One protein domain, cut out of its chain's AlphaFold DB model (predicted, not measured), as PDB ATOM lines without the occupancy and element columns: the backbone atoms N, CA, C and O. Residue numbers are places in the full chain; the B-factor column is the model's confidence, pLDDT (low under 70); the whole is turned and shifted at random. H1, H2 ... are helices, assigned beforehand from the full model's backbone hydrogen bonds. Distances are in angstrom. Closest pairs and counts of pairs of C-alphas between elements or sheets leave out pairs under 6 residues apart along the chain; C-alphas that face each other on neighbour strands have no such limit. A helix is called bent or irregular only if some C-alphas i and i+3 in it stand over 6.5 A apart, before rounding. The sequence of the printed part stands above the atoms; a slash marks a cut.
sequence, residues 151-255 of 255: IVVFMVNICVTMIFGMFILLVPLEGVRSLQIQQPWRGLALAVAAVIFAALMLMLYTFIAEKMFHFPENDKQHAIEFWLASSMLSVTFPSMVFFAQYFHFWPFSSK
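Overview. This is residues 151 to 255 of the 255 residues of an uncharacterized protein of Shigella boydii (UniProt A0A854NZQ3). The longest helix, H2, crosses slantwise over a pair of helices, H1 and H3, which lie side by side and run the same way; the three together make a flat slab, with the part of H2 at residues 190 to 202 on H1 and the part at residues 202 to 210 on H3. A long loop, residues 171 to 184, joins H1 to H2, and a shorter turn brings the chain from H2 round to H3. The printed part has 105 residues with three named helices, in the order H1, H2, H3, and no named strand; the class is all helix. It is only just loose, close to compact, with a radius of gyration of the C-alphas of 15.8 A, and its C-alphas span 50 by 33 by 18 A.

Along the chain. Begin with H2, residues 185 to 212: find C-alpha 185 at (-35.507, -11.000, 4.154), and from there the helix runs 40.1 A to C-alpha 212 at (-55.389, -1.768, -29.469). Go back to the first printed residue for H1, residues 151 to 170, whose C-alpha 151 is at (-57.654, -22.987, -15.620); it is 26.5 A long. H3, residues 220 to 246, is 36.7 A long and ends with C-alpha 246 at (-26.186, -8.902, -25.167). H1 is neither bent nor irregular, but only just: C-alphas 157 and 160 are 6.4 A apart. The same holds for H3, only just, with C-alphas 234 and 237 6.3 A apart.

Arrangement. Look first at residues 190 to 202 of H2, which alone touch H1; the closest C-alphas of the two helices, those of Gly 165 and Ala 198, are 4.2 A apart. H1 and H2 run opposite ways at a steep tilt of 58 degrees. Farther along H2, residues 202 to 210 alone touch H3, which meets them with residues 224 to 228 alone. The closest C-alphas there are those of Tyr 205 and Leu 228, 6.4 A apart. H2 and H3 run opposite ways at a steep tilt of 57 degrees. H1 and H3 touch and run the same way at a shallow tilt of 17 degrees; their closest C-alphas, those of Val 156 and Glu 225, are 6.0 A apart. The helix packing is only just mostly crossed, with 1 of the 3 touching pairs at a shallow tilt. Along the backbone of H2 every O i to N i+4 pair is within hydrogen-bond range, while in H1 15 of 16 and in H3 19 of 23 are.

Size, cuts and confidence. The two C-alphas farthest apart are those of Asn 218 and Lys 255, 52.5 A, and Lys 255 is the chain's last residue. The printed part has no cut. The link from H1 to H2 is long, with 14 residues, and the link from H2 to H3 is short, with 7. Read the B-factor column for confidence: the mean pLDDT of the printed part is 85.4, and residue 173, residues 175 to 179, residue 250 and residues 252 to 255 of this predicted model are under 70.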
ATOM      1  N   ILE A 151     -59.033 -22.515 -15.559       93.94
ATOM      2  CA  ILE A 151     -57.654 -22.987 -15.620       93.94
ATOM      3  C   ILE A 151     -56.759 -22.109 -16.499       93.94
ATOM      4  O   ILE A 151     -55.600 -21.880 -16.145       93.94
ATOM      5  N   VAL A 152     -57.280 -21.584 -17.609       92.88
ATOM      6  CA  VAL A 152     -56.530 -20.716 -18.524       92.88
ATOM      7  C   VAL A 152     -56.336 -19.351 -17.876       92.88
ATOM      8  O   VAL A 152     -55.229 -18.815 -17.894       92.88
ATOM      9  N   VAL A 153     -57.375 -18.833 -17.221       93.75
ATOM     10  CA  VAL A 153     -57.302 -17.562 -16.487       93.75
ATOM     11  C   VAL A 153     -56.311 -17.671 -15.319       93.75
ATOM     12  O   VAL A 153     -55.489 -16.777 -15.130       93.75
ATOM     13  N   PHE A 154     -56.325 -18.771 -14.556       95.69
ATOM     14  CA  PHE A 154     -55.339 -19.035 -13.498       95.69
ATOM     15  C   PHE A 154     -53.917 -19.133 -14.065       95.69
ATOM     16  O   PHE A 154     -52.997 -18.483 -13.563       95.69
ATOM     17  N   MET A 155     -53.741 -19.896 -15.146       95.94
ATOM     18  CA  MET A 155     -52.457 -20.058 -15.820       95.94
ATOM     19  C   MET A 155     -51.862 -18.718 -16.244       95.94
ATOM     20  O   MET A 155     -50.669 -18.494 -16.047       95.94
ATOM     21  N   VAL A 156     -52.661 -17.831 -16.834       95.00
ATOM     22  CA  VAL A 156     -52.140 -16.576 -17.374       95.00
ATOM     23  C   VAL A 156     -52.024 -15.508 -16.291       95.00
ATOM     24  O   VAL A 156     -50.907 -15.066 -16.013       95.00
ATOM     25  N   ASN A 157     -53.128 -15.152 -15.633       94.56
ATOM     26  CA  ASN A 157     -53.162 -14.023 -14.696       94.56
ATOM     27  C   ASN A 157     -52.350 -14.263 -13.425       94.56
ATOM     28  O   ASN A 157     -51.872 -13.304 -12.816       94.56
ATOM     29  N   ILE A 158     -52.202 -15.523 -13.006       95.38
ATOM     30  CA  ILE A 158     -51.394 -15.871 -11.837       95.38
ATOM     31  C   ILE A 158     -50.036 -16.396 -12.288       95.38
ATOM     32  O   ILE A 158     -49.031 -15.729 -12.048       95.38
ATOM     33  N   CYS A 159     -49.965 -17.552 -12.958       96.56
ATOM     34  CA  CYS A 159     -48.670 -18.196 -13.203       96.56
ATOM     35  C   CYS A 159     -47.786 -17.389 -14.167       96.56
ATOM     36  O   CYS A 159     -46.672 -17.010 -13.801       96.56
ATOM     37  N   VAL A 160     -48.264 -17.090 -15.380       95.62
ATOM     38  CA  VAL A 160     -47.469 -16.395 -16.410       95.62
ATOM     39  C   VAL A 160     -47.092 -14.985 -15.972       95.62
ATOM     40  O   VAL A 160     -45.923 -14.605 -16.080       95.62
ATOM     41  N   THR A 161     -48.041 -14.216 -15.440       95.69
ATOM     42  CA  THR A 161     -47.765 -12.855 -14.974       95.69
ATOM     43  C   THR A 161     -46.741 -12.843 -13.834       95.69
ATOM     44  O   THR A 161     -45.809 -12.034 -13.856       95.69
ATOM     45  N   MET A 162     -46.847 -13.761 -12.868       96.25
ATOM     46  CA  MET A 162     -45.869 -13.873 -11.779       96.25
ATOM     47  C   MET A 162     -44.488 -14.297 -12.279       96.25
ATOM     48  O   MET A 162     -43.488 -13.702 -11.872       96.25
ATOM     49  N   ILE A 163     -44.413 -15.280 -13.185       95.81
ATOM     50  CA  ILE A 163     -43.161 -15.686 -13.843       95.81
ATOM     51  C   ILE A 163     -42.496 -14.476 -14.502       95.81
ATOM     52  O   ILE A 163     -41.305 -14.232 -14.300       95.81
ATOM     53  N   PHE A 164     -43.266 -13.688 -15.251       94.31
ATOM     54  CA  PHE A 164     -42.756 -12.502 -15.926       94.31
ATOM     55  C   PHE A 164     -42.256 -11.439 -14.932       94.31
ATOM     56  O   PHE A 164     -41.141 -10.937 -15.085       94.31
ATOM     57  N   GLY A 165     -43.016 -11.162 -13.867       93.56
ATOM     58  CA  GLY A 165     -42.595 -10.263 -12.786       93.56
ATOM     59  C   GLY A 165     -41.287 -10.702 -12.116       93.56
ATOM     60  O   GLY A 165     -40.401  -9.879 -11.882       93.56
ATOM     61  N   MET A 166     -41.113 -12.006 -11.876       93.56
ATOM     62  CA  MET A 166     -39.862 -12.555 -11.341       93.56
ATOM     63  C   MET A 166     -38.705 -12.442 -12.336       93.56
ATOM     64  O   MET A 166     -37.592 -12.106 -11.931       93.56
ATOM     65  N   PHE A 167     -38.941 -12.658 -13.631       90.88
ATOM     66  CA  PHE A 167     -37.900 -12.485 -14.645       90.88
ATOM     67  C   PHE A 167     -37.411 -11.042 -14.765       90.88
ATOM     68  O   PHE A 167     -36.214 -10.847 -14.968       90.88
ATOM     69  N   ILE A 168     -38.278 -10.040 -14.588       88.81
ATOM     70  CA  ILE A 168     -37.860  -8.626 -14.547       88.81
ATOM     71  C   ILE A 168     -36.843  -8.391 -13.417       88.81
ATOM     72  O   ILE A 168     -35.862  -7.669 -13.600       88.81
ATOM     73  N   LEU A 169     -37.034  -9.025 -12.258       87.81
ATOM     74  CA  LEU A 169     -36.079  -8.915 -11.156       87.81
ATOM     75  C   LEU A 169     -34.810  -9.737 -11.393       87.81
ATOM     76  O   LEU A 169     -33.712  -9.270 -11.104       87.81
ATOM     77  N   LEU A 170     -34.946 -10.964 -11.895       85.50
ATOM     78  CA  LEU A 170     -33.825 -11.893 -12.043       85.50
ATOM     79  C   LEU A 170     -32.892 -11.532 -13.204       85.50
ATOM     80  O   LEU A 170     -31.693 -11.775 -13.103       85.50
ATOM     81  N   VAL A 171     -33.422 -10.977 -14.299       82.62
ATOM     82  CA  VAL A 171     -32.655 -10.712 -15.527       82.62
ATOM     83  C   VAL A 171     -32.177  -9.252 -15.575       82.62
ATOM     84  O   VAL A 171     -30.981  -9.045 -15.387       82.62
ATOM     85  N   PRO A 172     -33.037  -8.225 -15.759       70.69
ATOM     86  CA  PRO A 172     -32.611  -6.828 -15.722       70.69
ATOM     87  C   PRO A 172     -31.931  -6.391 -14.432       70.69
ATOM     88  O   PRO A 172     -30.965  -5.638 -14.466       70.69
ATOM     89  N   LEU A 173     -32.472  -6.796 -13.285       63.25
ATOM     90  CA  LEU A 173     -31.982  -6.294 -12.004       63.25
ATOM     91  C   LEU A 173     -30.966  -7.237 -11.358       63.25
ATOM     92  O   LEU A 173     -30.470  -6.926 -10.278       63.25
ATOM     93  N   GLU A 174     -30.656  -8.373 -11.992       72.19
ATOM     94  CA  GLU A 174     -29.761  -9.424 -11.484       72.19
ATOM     95  C   GLU A 174     -30.074  -9.872 -10.037       72.19
ATOM     96  O   GLU A 174     -29.175 -10.250  -9.282       72.19
ATOM     97  N   GLY A 175     -31.337  -9.790  -9.604       61.28
ATOM     98  CA  GLY A 175     -31.742 -10.040  -8.213       61.28
ATOM     99  C   GLY A 175     -31.340  -8.933  -7.225       61.28
ATOM    100  O   GLY A 175     -31.315  -9.158  -6.019       61.28
ATOM    101  N   VAL A 176     -31.012  -7.741  -7.733       62.66
ATOM    102  CA  VAL A 176     -30.502  -6.567  -7.014       62.66
ATOM    103  C   VAL A 176     -29.299  -6.940  -6.139       62.66
ATOM    104  O   VAL A 176     -29.336  -6.858  -4.912       62.66
ATOM    105  N   ARG A 177     -28.199  -7.353  -6.787       58.91
ATOM    106  CA  ARG A 177     -26.936  -7.778  -6.139       58.91
ATOM    107  C   ARG A 177     -26.365  -6.767  -5.133       58.91
ATOM    108  O   ARG A 177     -25.605  -7.156  -4.251       58.91
ATOM    109  N   SER A 178     -26.731  -5.490  -5.248       57.69
ATOM    110  CA  SER A 178     -26.339  -4.418  -4.326       57.69
ATOM    111  C   SER A 178     -27.103  -4.420  -2.995       57.69
ATOM    112  O   SER A 178     -26.637  -3.801  -2.037       57.69
ATOM    113  N   LEU A 179     -28.240  -5.123  -2.885       66.38
ATOM    114  CA  LEU A 179     -28.951  -5.289  -1.616       66.38
ATOM    115  C   LEU A 179     -28.178  -6.264  -0.719       66.38
ATOM    116  O   LEU A 179     -28.324  -7.484  -0.806       66.38
ATOM    117  N   GLN A 180     -27.389  -5.705   0.200       71.31
ATOM    118  CA  GLN A 180     -26.669  -6.427   1.260       71.31
ATOM    119  C   GLN A 180     -27.601  -6.890   2.399       71.31
ATOM    120  O   GLN A 180     -27.271  -6.801   3.579       71.31
ATOM    121  N   ILE A 181     -28.798  -7.365   2.055       81.88
ATOM    122  CA  ILE A 181     -29.765  -7.908   3.010       81.88
ATOM    123  C   ILE A 181     -29.541  -9.420   3.100       81.88
ATOM    124  O   ILE A 181     -29.405 -10.099   2.082       81.88
ATOM    125  N   GLN A 182     -29.502  -9.962   4.318       84.00
ATOM    126  CA  GLN A 182     -29.376 -11.404   4.530       84.00
ATOM    127  C   GLN A 182     -30.685 -12.135   4.184       84.00
ATOM    128  O   GLN A 182     -31.787 -11.611   4.373       84.00
ATOM    129  N   GLN A 183     -30.573 -13.373   3.699       83.94
ATOM    130  CA  GLN A 183     -31.730 -14.260   3.567       83.94
ATOM    131  C   GLN A 183     -32.279 -14.607   4.967       83.94
ATOM    132  O   GLN A 183     -31.483 -14.780   5.892       83.94
ATOM    133  N   PRO A 184     -33.608 -14.689   5.165       88.50
ATOM    134  CA  PRO A 184     -34.667 -14.766   4.148       88.50
ATOM    135  C   PRO A 184     -35.277 -13.414   3.730       88.50
ATOM    136  O   PRO A 184     -36.135 -13.366   2.850       88.50
ATOM    137  N   TRP A 185     -34.873 -12.307   4.360       88.88
ATOM    138  CA  TRP A 185     -35.507 -11.000   4.154       88.88
ATOM    139  C   TRP A 185     -35.293 -10.455   2.744       88.88
ATOM    140  O   TRP A 185     -36.188  -9.818   2.191       88.88
ATOM    141  N   ARG A 186     -34.136 -10.752   2.141       87.75
ATOM    142  CA  ARG A 186     -33.857 -10.399   0.746       87.75
ATOM    143  C   ARG A 186     -34.832 -11.080  -0.211       87.75
ATOM    144  O   ARG A 186     -35.472 -10.391  -0.999       87.75
ATOM    145  N   GLY A 187     -34.973 -12.403  -0.112       88.38
ATOM    146  CA  GLY A 187     -35.901 -13.160  -0.947       88.38
ATOM    147  C   GLY A 187     -37.345 -12.696  -0.775       88.38
ATOM    148  O   GLY A 187     -38.049 -12.541  -1.765       88.38
ATOM    149  N   LEU A 188     -37.764 -12.367   0.454       91.62
ATOM    150  CA  LEU A 188     -39.103 -11.831   0.707       91.62
ATOM    151  C   LEU A 188     -39.313 -10.459   0.049       91.62
ATOM    152  O   LEU A 188     -40.331 -10.249  -0.606       91.62
ATOM    153  N   ALA A 189     -38.356  -9.538   0.185       91.00
ATOM    154  CA  ALA A 189     -38.436  -8.219  -0.440       91.00
ATOM    155  C   ALA A 189     -38.492  -8.320  -1.972       91.00
ATOM    156  O   ALA A 189     -39.313  -7.655  -2.606       91.00
ATOM    157  N   LEU A 190     -37.670  -9.195  -2.562       91.31
ATOM    158  CA  LEU A 190     -37.694  -9.467  -3.998       91.31
ATOM    159  C   LEU A 190     -39.005 -10.137  -4.427       91.31
ATOM    160  O   LEU A 190     -39.570  -9.755  -5.443       91.31
ATOM    161  N   ALA A 191     -39.540 -11.081  -3.653       92.94
ATOM    162  CA  ALA A 191     -40.822 -11.713  -3.957       92.94
ATOM    163  C   ALA A 191     -41.976 -10.698  -3.937       92.94
ATOM    164  O   ALA A 191     -42.794 -10.682  -4.854       92.94
ATOM    165  N   VAL A 192     -42.015  -9.799  -2.948       94.50
ATOM    166  CA  VAL A 192     -43.006  -8.712  -2.893       94.50
ATOM    167  C   VAL A 192     -42.847  -7.769  -4.085       94.50
ATOM    168  O   VAL A 192     -43.835  -7.435  -4.737       94.50
ATOM    169  N   ALA A 193     -41.615  -7.384  -4.427       92.94
ATOM    170  CA  ALA A 193     -41.360  -6.583  -5.620       92.94
ATOM    171  C   ALA A 193     -41.821  -7.306  -6.899       92.94
ATOM    172  O   ALA A 193     -42.414  -6.672  -7.769       92.94
ATOM    173  N   ALA A 194     -41.624  -8.625  -6.998       94.12
ATOM    174  CA  ALA A 194     -42.058  -9.421  -8.143       94.12
ATOM    175  C   ALA A 194     -43.584  -9.427  -8.270       94.12
ATOM    176  O   ALA A 194     -44.087  -9.253  -9.376       94.12
ATOM    177  N   VAL A 195     -44.312  -9.553  -7.154       95.50
ATOM    178  CA  VAL A 195     -45.782  -9.434  -7.123       95.50
ATOM    179  C   VAL A 195     -46.224  -8.053  -7.611       95.50
ATOM    180  O   VAL A 195     -47.141  -7.953  -8.423       95.50
ATOM    181  N   ILE A 196     -45.558  -6.986  -7.161       95.69
ATOM    182  CA  ILE A 196     -45.872  -5.616  -7.591       95.69
ATOM    183  C   ILE A 196     -45.638  -5.464  -9.099       95.69
ATOM    184  O   ILE A 196     -46.526  -4.995  -9.807       95.69
ATOM    185  N   PHE A 197     -44.481  -5.892  -9.611       93.88
ATOM    186  CA  PHE A 197     -44.197  -5.839 -11.047       93.88
ATOM    187  C   PHE A 197     -45.162  -6.699 -11.860       93.88
ATOM    188  O   PHE A 197     -45.636  -6.240 -12.895       93.88
ATOM    189  N   ALA A 198     -45.500  -7.898 -11.386       95.19
ATOM    190  CA  ALA A 198     -46.492  -8.757 -12.015       95.19
ATOM    191  C   ALA A 198     -47.845  -8.037 -12.126       95.19
ATOM    192  O   ALA A 198     -48.377  -7.906 -13.224       95.19
ATOM    193  N   ALA A 199     -48.355  -7.474 -11.028       95.50
ATOM    194  CA  ALA A 199     -49.615  -6.731 -11.029       95.50
ATOM    195  C   ALA A 199     -49.577  -5.509 -11.965       95.50
ATOM    196  O   ALA A 199     -50.513  -5.287 -12.734       95.50
ATOM    197  N   LEU A 200     -48.484  -4.737 -11.948       95.69
ATOM    198  CA  LEU A 200     -48.300  -3.589 -12.845       95.69
ATOM    199  C   LEU A 200     -48.286  -4.011 -14.318       95.69
ATOM    200  O   LEU A 200     -48.927  -3.363 -15.146       95.69
ATOM    201  N   MET A 201     -47.576  -5.091 -14.648       93.88
ATOM    202  CA  MET A 201     -47.510  -5.608 -16.014       93.88
ATOM    203  C   MET A 201     -48.851  -6.186 -16.456       93.88
ATOM    204  O   MET A 201     -49.255  -5.922 -17.583       93.88
ATOM    205  N   LEU A 202     -49.580  -6.890 -15.588       94.56
ATOM    206  CA  LEU A 202     -50.928  -7.358 -15.908       94.56
ATOM    207  C   LEU A 202     -51.836  -6.192 -16.289       94.56
ATOM    208  O   LEU A 202     -52.412  -6.190 -17.372       94.56
ATOM    209  N   MET A 203     -51.897  -5.157 -15.446       94.50
ATOM    210  CA  MET A 203     -52.718  -3.975 -15.723       94.50
ATOM    211  C   MET A 203     -52.313  -3.288 -17.029       94.50
ATOM    212  O   MET A 203     -53.174  -2.961 -17.847       94.50
ATOM    213  N   LEU A 204     -51.011  -3.079 -17.241       94.50
ATOM    214  CA  LEU A 204     -50.498  -2.405 -18.431       94.50
ATOM    215  C   LEU A 204     -50.830  -3.181 -19.707       94.50
ATOM    216  O   LEU A 204     -51.317  -2.598 -20.676       94.50
ATOM    217  N   TYR A 205     -50.566  -4.484 -19.719       93.88
ATOM    218  CA  TYR A 205     -50.780  -5.296 -20.905       93.88
ATOM    219  C   TYR A 205     -52.269  -5.498 -21.177       93.88
ATOM    220  O   TYR A 205     -52.670  -5.368 -22.328       93.88
ATOM    221  N   THR A 206     -53.107  -5.711 -20.158       92.00
ATOM    222  CA  THR A 206     -54.563  -5.791 -20.356       92.00
ATOM    223  C   THR A 206     -55.104  -4.485 -20.931       92.00
ATOM    224  O   THR A 206     -55.846  -4.508 -21.910       92.00
ATOM    225  N   PHE A 207     -54.654  -3.337 -20.414       92.94
ATOM    226  CA  PHE A 207     -55.027  -2.034 -20.960       92.94
ATOM    227  C   PHE A 207     -54.642  -1.887 -22.440       92.94
ATOM    228  O   PHE A 207     -55.448  -1.428 -23.250       92.94
ATOM    229  N   ILE A 208     -53.426  -2.298 -22.816       92.44
ATOM    230  CA  ILE A 208     -52.980  -2.273 -24.217       92.44
ATOM    231  C   ILE A 208     -53.821  -3.230 -25.068       92.44
ATOM    232  O   ILE A 208     -54.251  -2.842 -26.156       92.44
ATOM    233  N   ALA A 209     -54.080  -4.445 -24.576       90.69
ATOM    234  CA  ALA A 209     -54.854  -5.460 -25.279       90.69
ATOM    235  C   ALA A 209     -56.246  -4.930 -25.643       90.69
ATOM    236  O   ALA A 209     -56.648  -4.977 -26.804       90.69
ATOM    237  N   GLU A 210     -56.946  -4.350 -24.667       89.31
ATOM    238  CA  GLU A 210     -58.304  -3.830 -24.834       89.31
ATOM    239  C   GLU A 210     -58.380  -2.573 -25.704       89.31
ATOM    240  O   GLU A 210     -59.383  -2.354 -26.383       89.31
ATOM    241  N   LYS A 211     -57.353  -1.715 -25.671       88.94
ATOM    242  CA  LYS A 211     -57.337  -0.466 -26.447       88.94
ATOM    243  C   LYS A 211     -56.914  -0.664 -27.894       88.94
ATOM    244  O   LYS A 211     -57.409   0.049 -28.763       88.94
ATOM    245  N   MET A 212     -55.982  -1.579 -28.144       89.00
ATOM    246  CA  MET A 212     -55.389  -1.768 -29.469       89.00
ATOM    247  C   MET A 212     -56.093  -2.860 -30.276       89.00
ATOM    248  O   MET A 212     -56.101  -2.786 -31.505       89.00
ATOM    249  N   PHE A 213     -56.692  -3.856 -29.616       84.88
ATOM    250  CA  PHE A 213     -57.273  -5.018 -30.284       84.88
ATOM    251  C   PHE A 213     -58.770  -5.148 -29.991       84.88
ATOM    252  O   PHE A 213     -59.224  -5.101 -28.852       84.88
ATOM    253  N   HIS A 214     -59.547  -5.348 -31.054       79.81
ATOM    254  CA  HIS A 214     -60.989  -5.560 -30.977       79.81
ATOM    255  C   HIS A 214     -61.268  -7.062 -31.042       79.81
ATOM    256  O   HIS A 214     -61.422  -7.627 -32.124       79.81
ATOM    257  N   PHE A 215     -61.278  -7.719 -29.883       81.44
ATOM    258  CA  PHE A 215     -61.581  -9.147 -29.803       81.44
ATOM    259  C   PHE A 215     -63.097  -9.404 -29.889       81.44
ATOM    260  O   PHE A 215     -63.870  -8.635 -29.309       81.44
ATOM    261  N   PRO A 216     -63.538 -10.479 -30.573       78.06
ATOM    262  CA  PRO A 216     -64.936 -10.909 -30.579       78.06
ATOM    263  C   PRO A 216     -65.455 -11.154 -29.156       78.06
ATOM    264  O   PRO A 216     -64.785 -11.821 -28.373       78.06
ATOM    265  N   GLU A 217     -66.642 -10.641 -28.808       74.81
ATOM    266  CA  GLU A 217     -67.159 -10.692 -27.426       74.81
ATOM    267  C   GLU A 217     -67.307 -12.113 -26.866       74.81
ATOM    268  O   GLU A 217     -67.115 -12.325 -25.672       74.81
ATOM    269  N   ASN A 218     -67.601 -13.086 -27.726       72.81
ATOM    270  CA  ASN A 218     -67.823 -14.481 -27.354       72.81
ATOM    271  C   ASN A 218     -66.557 -15.224 -26.895       72.81
ATOM    272  O   ASN A 218     -66.687 -16.226 -26.200       72.81
ATOM    273  N   ASP A 219     -65.362 -14.748 -27.254       75.56
ATOM    274  CA  ASP A 219     -64.079 -15.364 -26.866       75.56
ATOM    275  C   ASP A 219     -63.074 -14.325 -26.338       75.56
ATOM    276  O   ASP A 219     -61.867 -14.556 -26.238       75.56
ATOM    277  N   LYS A 220     -63.577 -13.133 -25.998       80.56
ATOM    278  CA  LYS A 220     -62.761 -11.971 -25.639       80.56
ATOM    279  C   LYS A 220     -61.826 -12.262 -24.472       80.56
ATOM    280  O   LYS A 220     -60.680 -11.824 -24.498       80.56
ATOM    281  N   GLN A 221     -62.304 -12.994 -23.468       82.44
ATOM    282  CA  GLN A 221     -61.516 -13.289 -22.278       82.44
ATOM    283  C   GLN A 221     -60.300 -14.157 -22.625       82.44
ATOM    284  O   GLN A 221     -59.176 -13.706 -22.432       82.44
ATOM    285  N   HIS A 222     -60.486 -15.339 -23.217       83.56
ATOM    286  CA  HIS A 222     -59.360 -16.212 -23.569       83.56
ATOM    287  C   HIS A 222     -58.441 -15.599 -24.629       83.56
ATOM    288  O   HIS A 222     -57.226 -15.790 -24.571       83.56
ATOM    289  N   ALA A 223     -58.985 -14.816 -25.565       86.69
ATOM    290  CA  ALA A 223     -58.177 -14.105 -26.549       86.69
ATOM    291  C   ALA A 223     -57.221 -13.093 -25.895       86.69
ATOM    292  O   ALA A 223     -56.049 -13.024 -26.277       86.69
ATOM    293  N   ILE A 224     -57.690 -12.353 -24.880       88.62
ATOM    294  CA  ILE A 224     -56.836 -11.471 -24.077       88.62
ATOM    295  C   ILE A 224     -55.788 -12.301 -23.332       88.62
ATOM    296  O   ILE A 224     -54.608 -11.977 -23.429       88.62
ATOM    297  N   GLU A 225     -56.172 -13.396 -22.669       90.56
ATOM    298  CA  GLU A 225     -55.229 -14.244 -21.924       90.56
ATOM    299  C   GLU A 225     -54.101 -14.800 -22.820       90.56
ATOM    300  O   GLU A 225     -52.914 -14.723 -22.486       90.56
ATOM    301  N   PHE A 226     -54.428 -15.298 -24.016       88.88
ATOM    302  CA  PHE A 226     -53.411 -15.781 -24.953       88.88
ATOM    303  C   PHE A 226     -52.518 -14.662 -25.485       88.88
ATOM    304  O   PHE A 226     -51.308 -14.870 -25.661       88.88
ATOM    305  N   TRP A 227     -53.080 -13.475 -25.721       92.19
ATOM    306  CA  TRP A 227     -52.300 -12.310 -26.124       92.19
ATOM    307  C   TRP A 227     -51.351 -11.855 -25.009       92.19
ATOM    308  O   TRP A 227     -50.177 -11.604 -25.288       92.19
ATOM    309  N   LEU A 228     -51.819 -11.808 -23.757       92.56
ATOM    310  CA  LEU A 228     -51.014 -11.487 -22.574       92.56
ATOM    311  C   LEU A 228     -49.830 -12.447 -22.450       92.56
ATOM    312  O   LEU A 228     -48.679 -12.006 -22.420       92.56
ATOM    313  N   ALA A 229     -50.102 -13.756 -22.447       90.19
ATOM    314  CA  ALA A 229     -49.069 -14.774 -22.284       90.19
ATOM    315  C   ALA A 229     -48.017 -14.725 -23.403       90.19
ATOM    316  O   ALA A 229     -46.811 -14.758 -23.137       90.19
ATOM    317  N   SER A 230     -48.466 -14.584 -24.652       89.12
ATOM    318  CA  SER A 230     -47.577 -14.496 -25.813       89.12
ATOM    319  C   SER A 230     -46.727 -13.226 -25.774       89.12
ATOM    320  O   SER A 230     -45.515 -13.282 -25.986       89.12
ATOM    321  N   SER A 231     -47.336 -12.085 -25.452       91.44
ATOM    322  CA  SER A 231     -46.647 -10.792 -25.450       91.44
ATOM    323  C   SER A 231     -45.612 -10.706 -24.327       91.44
ATOM    324  O   SER A 231     -44.481 -10.295 -24.575       91.44
ATOM    325  N   MET A 232     -45.951 -11.153 -23.113       92.81
ATOM    326  CA  MET A 232     -45.027 -11.127 -21.975       92.81
ATOM    327  C   MET A 232     -43.860 -12.109 -22.153       92.81
ATOM    328  O   MET A 232     -42.699 -11.709 -22.050       92.81
ATOM    329  N   LEU A 233     -44.140 -13.386 -22.445       88.62
ATOM    330  CA  LEU A 233     -43.112 -14.435 -22.420       88.62
ATOM    331  C   LEU A 233     -42.414 -14.680 -23.760       88.62
ATOM    332  O   LEU A 233     -41.255 -15.086 -23.753       88.62
ATOM    333  N   SER A 234     -43.077 -14.455 -24.897       87.06
ATOM    334  CA  SER A 234     -42.487 -14.752 -26.217       87.06
ATOM    335  C   SER A 234     -41.896 -13.525 -26.906       87.06
ATOM    336  O   SER A 234     -41.030 -13.678 -27.763       87.06
ATOM    337  N   VAL A 235     -42.332 -12.316 -26.542       89.12
ATOM    338  CA  VAL A 235     -41.831 -11.069 -27.139       89.12
ATOM    339  C   VAL A 235     -40.998 -10.293 -26.129       89.12
ATOM    340  O   VAL A 235     -39.785 -10.162 -26.296       89.12
ATOM    341  N   THR A 236     -41.619  -9.824 -25.048       91.06
ATOM    342  CA  THR A 236     -40.956  -8.893 -24.131       91.06
ATOM    343  C   THR A 236     -39.835  -9.551 -23.348       91.06
ATOM    344  O   THR A 236     -38.767  -8.958 -23.222       91.06
ATOM    345  N   PHE A 237     -40.028 -10.779 -22.860       88.38
ATOM    346  CA  PHE A 237     -38.974 -11.490 -22.140       88.38
ATOM    347  C   PHE A 237     -37.709 -11.705 -22.998       88.38
ATOM    348  O   PHE A 237     -36.640 -11.279 -22.555       88.38
ATOM    349  N   PRO A 238     -37.766 -12.256 -24.228       87.81
ATOM    350  CA  PRO A 238     -36.582 -12.363 -25.080       87.81
ATOM    351  C   PRO A 238     -35.951 -11.011 -25.420       87.81
ATOM    352  O   PRO A 238     -34.727 -10.895 -25.386       87.81
ATOM    353  N   SER A 239     -36.753  -9.973 -25.692       87.81
ATOM    354  CA  SER A 239     -36.229  -8.618 -25.919       87.81
ATOM    355  C   SER A 239     -35.492  -8.075 -24.693       87.81
ATOM    356  O   SER A 239     -34.419  -7.490 -24.826       87.81
ATOM    357  N   MET A 240     -36.034  -8.312 -23.500       87.62
ATOM    358  CA  MET A 240     -35.433  -7.925 -22.228       87.62
ATOM    359  C   MET A 240     -34.122  -8.673 -21.973       87.62
ATOM    360  O   MET A 240     -33.135  -8.046 -21.602       87.62
ATOM    361  N   VAL A 241     -34.083  -9.989 -22.210       85.81
ATOM    362  CA  VAL A 241     -32.856 -10.798 -22.105       85.81
ATOM    363  C   VAL A 241     -31.807 -10.317 -23.103       85.81
ATOM    364  O   VAL A 241     -30.654 -10.131 -22.725       85.81
ATOM    365  N   PHE A 242     -32.191 -10.069 -24.356       85.00
ATOM    366  CA  PHE A 242     -31.283  -9.554 -25.380       85.00
ATOM    367  C   PHE A 242     -30.709  -8.189 -24.973       85.00
ATOM    368  O   PHE A 242     -29.499  -7.992 -24.994       85.00
ATOM    369  N   PHE A 243     -31.546  -7.267 -24.500       82.94
ATOM    370  CA  PHE A 243     -31.090  -5.964 -24.021       82.94
ATOM    371  C   PHE A 243     -30.174  -6.056 -22.786       82.94
ATOM    372  O   PHE A 243     -29.114  -5.430 -22.742       82.94
ATOM    373  N   ALA A 244     -30.550  -6.861 -21.794       81.94
ATOM    374  CA  ALA A 244     -29.797  -7.007 -20.552       81.94
ATOM    375  C   ALA A 244     -28.465  -7.746 -20.755       81.94
ATOM    376  O   ALA A 244     -27.432  -7.298 -20.269       81.94
ATOM    377  N   GLN A 245     -28.470  -8.868 -21.481       80.56
ATOM    378  CA  GLN A 245     -27.308  -9.756 -21.583       80.56
ATOM    379  C   GLN A 245     -26.418  -9.464 -22.790       80.56
ATOM    380  O   GLN A 245     -25.202  -9.518 -22.650       80.56
ATOM    381  N   TYR A 246     -26.988  -9.165 -23.964       81.69
ATOM    382  CA  TYR A 246     -26.186  -8.902 -25.167       81.69
ATOM    383  C   TYR A 246     -25.668  -7.462 -25.193       81.69
ATOM    384  O   TYR A 246     -24.498  -7.231 -25.485       81.69
ATOM    385  N   PHE A 247     -26.521  -6.489 -24.854       80.25
ATOM    386  CA  PHE A 247     -26.116  -5.080 -24.806       80.25
ATOM    387  C   PHE A 247     -25.570  -4.634 -23.448       80.25
ATOM    388  O   PHE A 247     -25.134  -3.490 -23.344       80.25
ATOM    389  N   HIS A 248     -25.585  -5.485 -22.415       78.00
ATOM    390  CA  HIS A 248     -25.162  -5.113 -21.057       78.00
ATOM    391  C   HIS A 248     -25.802  -3.792 -20.579       78.00
ATOM    392  O   HIS A 248     -25.136  -2.951 -19.982       78.00
ATOM    393  N   PHE A 249     -27.089  -3.579 -20.888       74.06
ATOM    394  CA  PHE A 249     -27.837  -2.339 -20.614       74.06
ATOM    395  C   PHE A 249     -27.323  -1.068 -21.308       74.06
ATOM    396  O   PHE A 249     -27.696   0.035 -20.908       74.06
ATOM    397  N   TRP A 250     -26.490  -1.161 -22.343       60.50
ATOM    398  CA  TRP A 250     -26.091   0.005 -23.136       60.50
ATOM    399  C   TRP A 250     -27.325   0.669 -23.785       60.50
ATOM    400  O   TRP A 250     -28.141  -0.041 -24.376       60.50
ATOM    401  N   PRO A 251     -27.504   2.005 -23.706       70.31
ATOM    402  CA  PRO A 251     -26.552   3.031 -23.256       70.31
ATOM    403  C   PRO A 251     -26.672   3.444 -21.774       70.31
ATOM    404  O   PRO A 251     -25.999   4.381 -21.352       70.31
ATOM    405  N   PHE A 252     -27.525   2.796 -20.980       68.12
ATOM    406  CA  PHE A 252     -27.761   3.148 -19.572       68.12
ATOM    407  C   PHE A 252     -26.690   2.617 -18.612       68.12
ATOM    408  O   PHE A 252     -26.585   3.106 -17.488       68.12
ATOM    409  N   SER A 253     -25.873   1.651 -19.040       61.72
ATOM    410  CA  SER A 253     -24.691   1.225 -18.290       61.72
ATOM    411  C   SER A 253     -23.574   2.267 -18.422       61.72
ATOM    412  O   SER A 253     -22.853   2.324 -19.420       61.72
ATOM    413  N   SER A 254     -23.446   3.119 -17.404       55.16
ATOM    414  CA  SER A 254     -22.171   3.756 -17.077       55.16
ATOM    415  C   SER A 254     -21.383   2.768 -16.216       55.16
ATOM    416  O   SER A 254     -21.974   2.144 -15.339       55.16
ATOM    417  N   LYS A 255     -20.099   2.582 -16.536       46.91
ATOM    418  CA  LYS A 255     -19.176   1.637 -15.883       46.91
ATOM    419  C   LYS A 255     -19.268   1.616 -14.360       46.91
ATOM    420  O   LYS A 255     -19.346   2.712 -13.765       46.91
TER     421      LYS A 255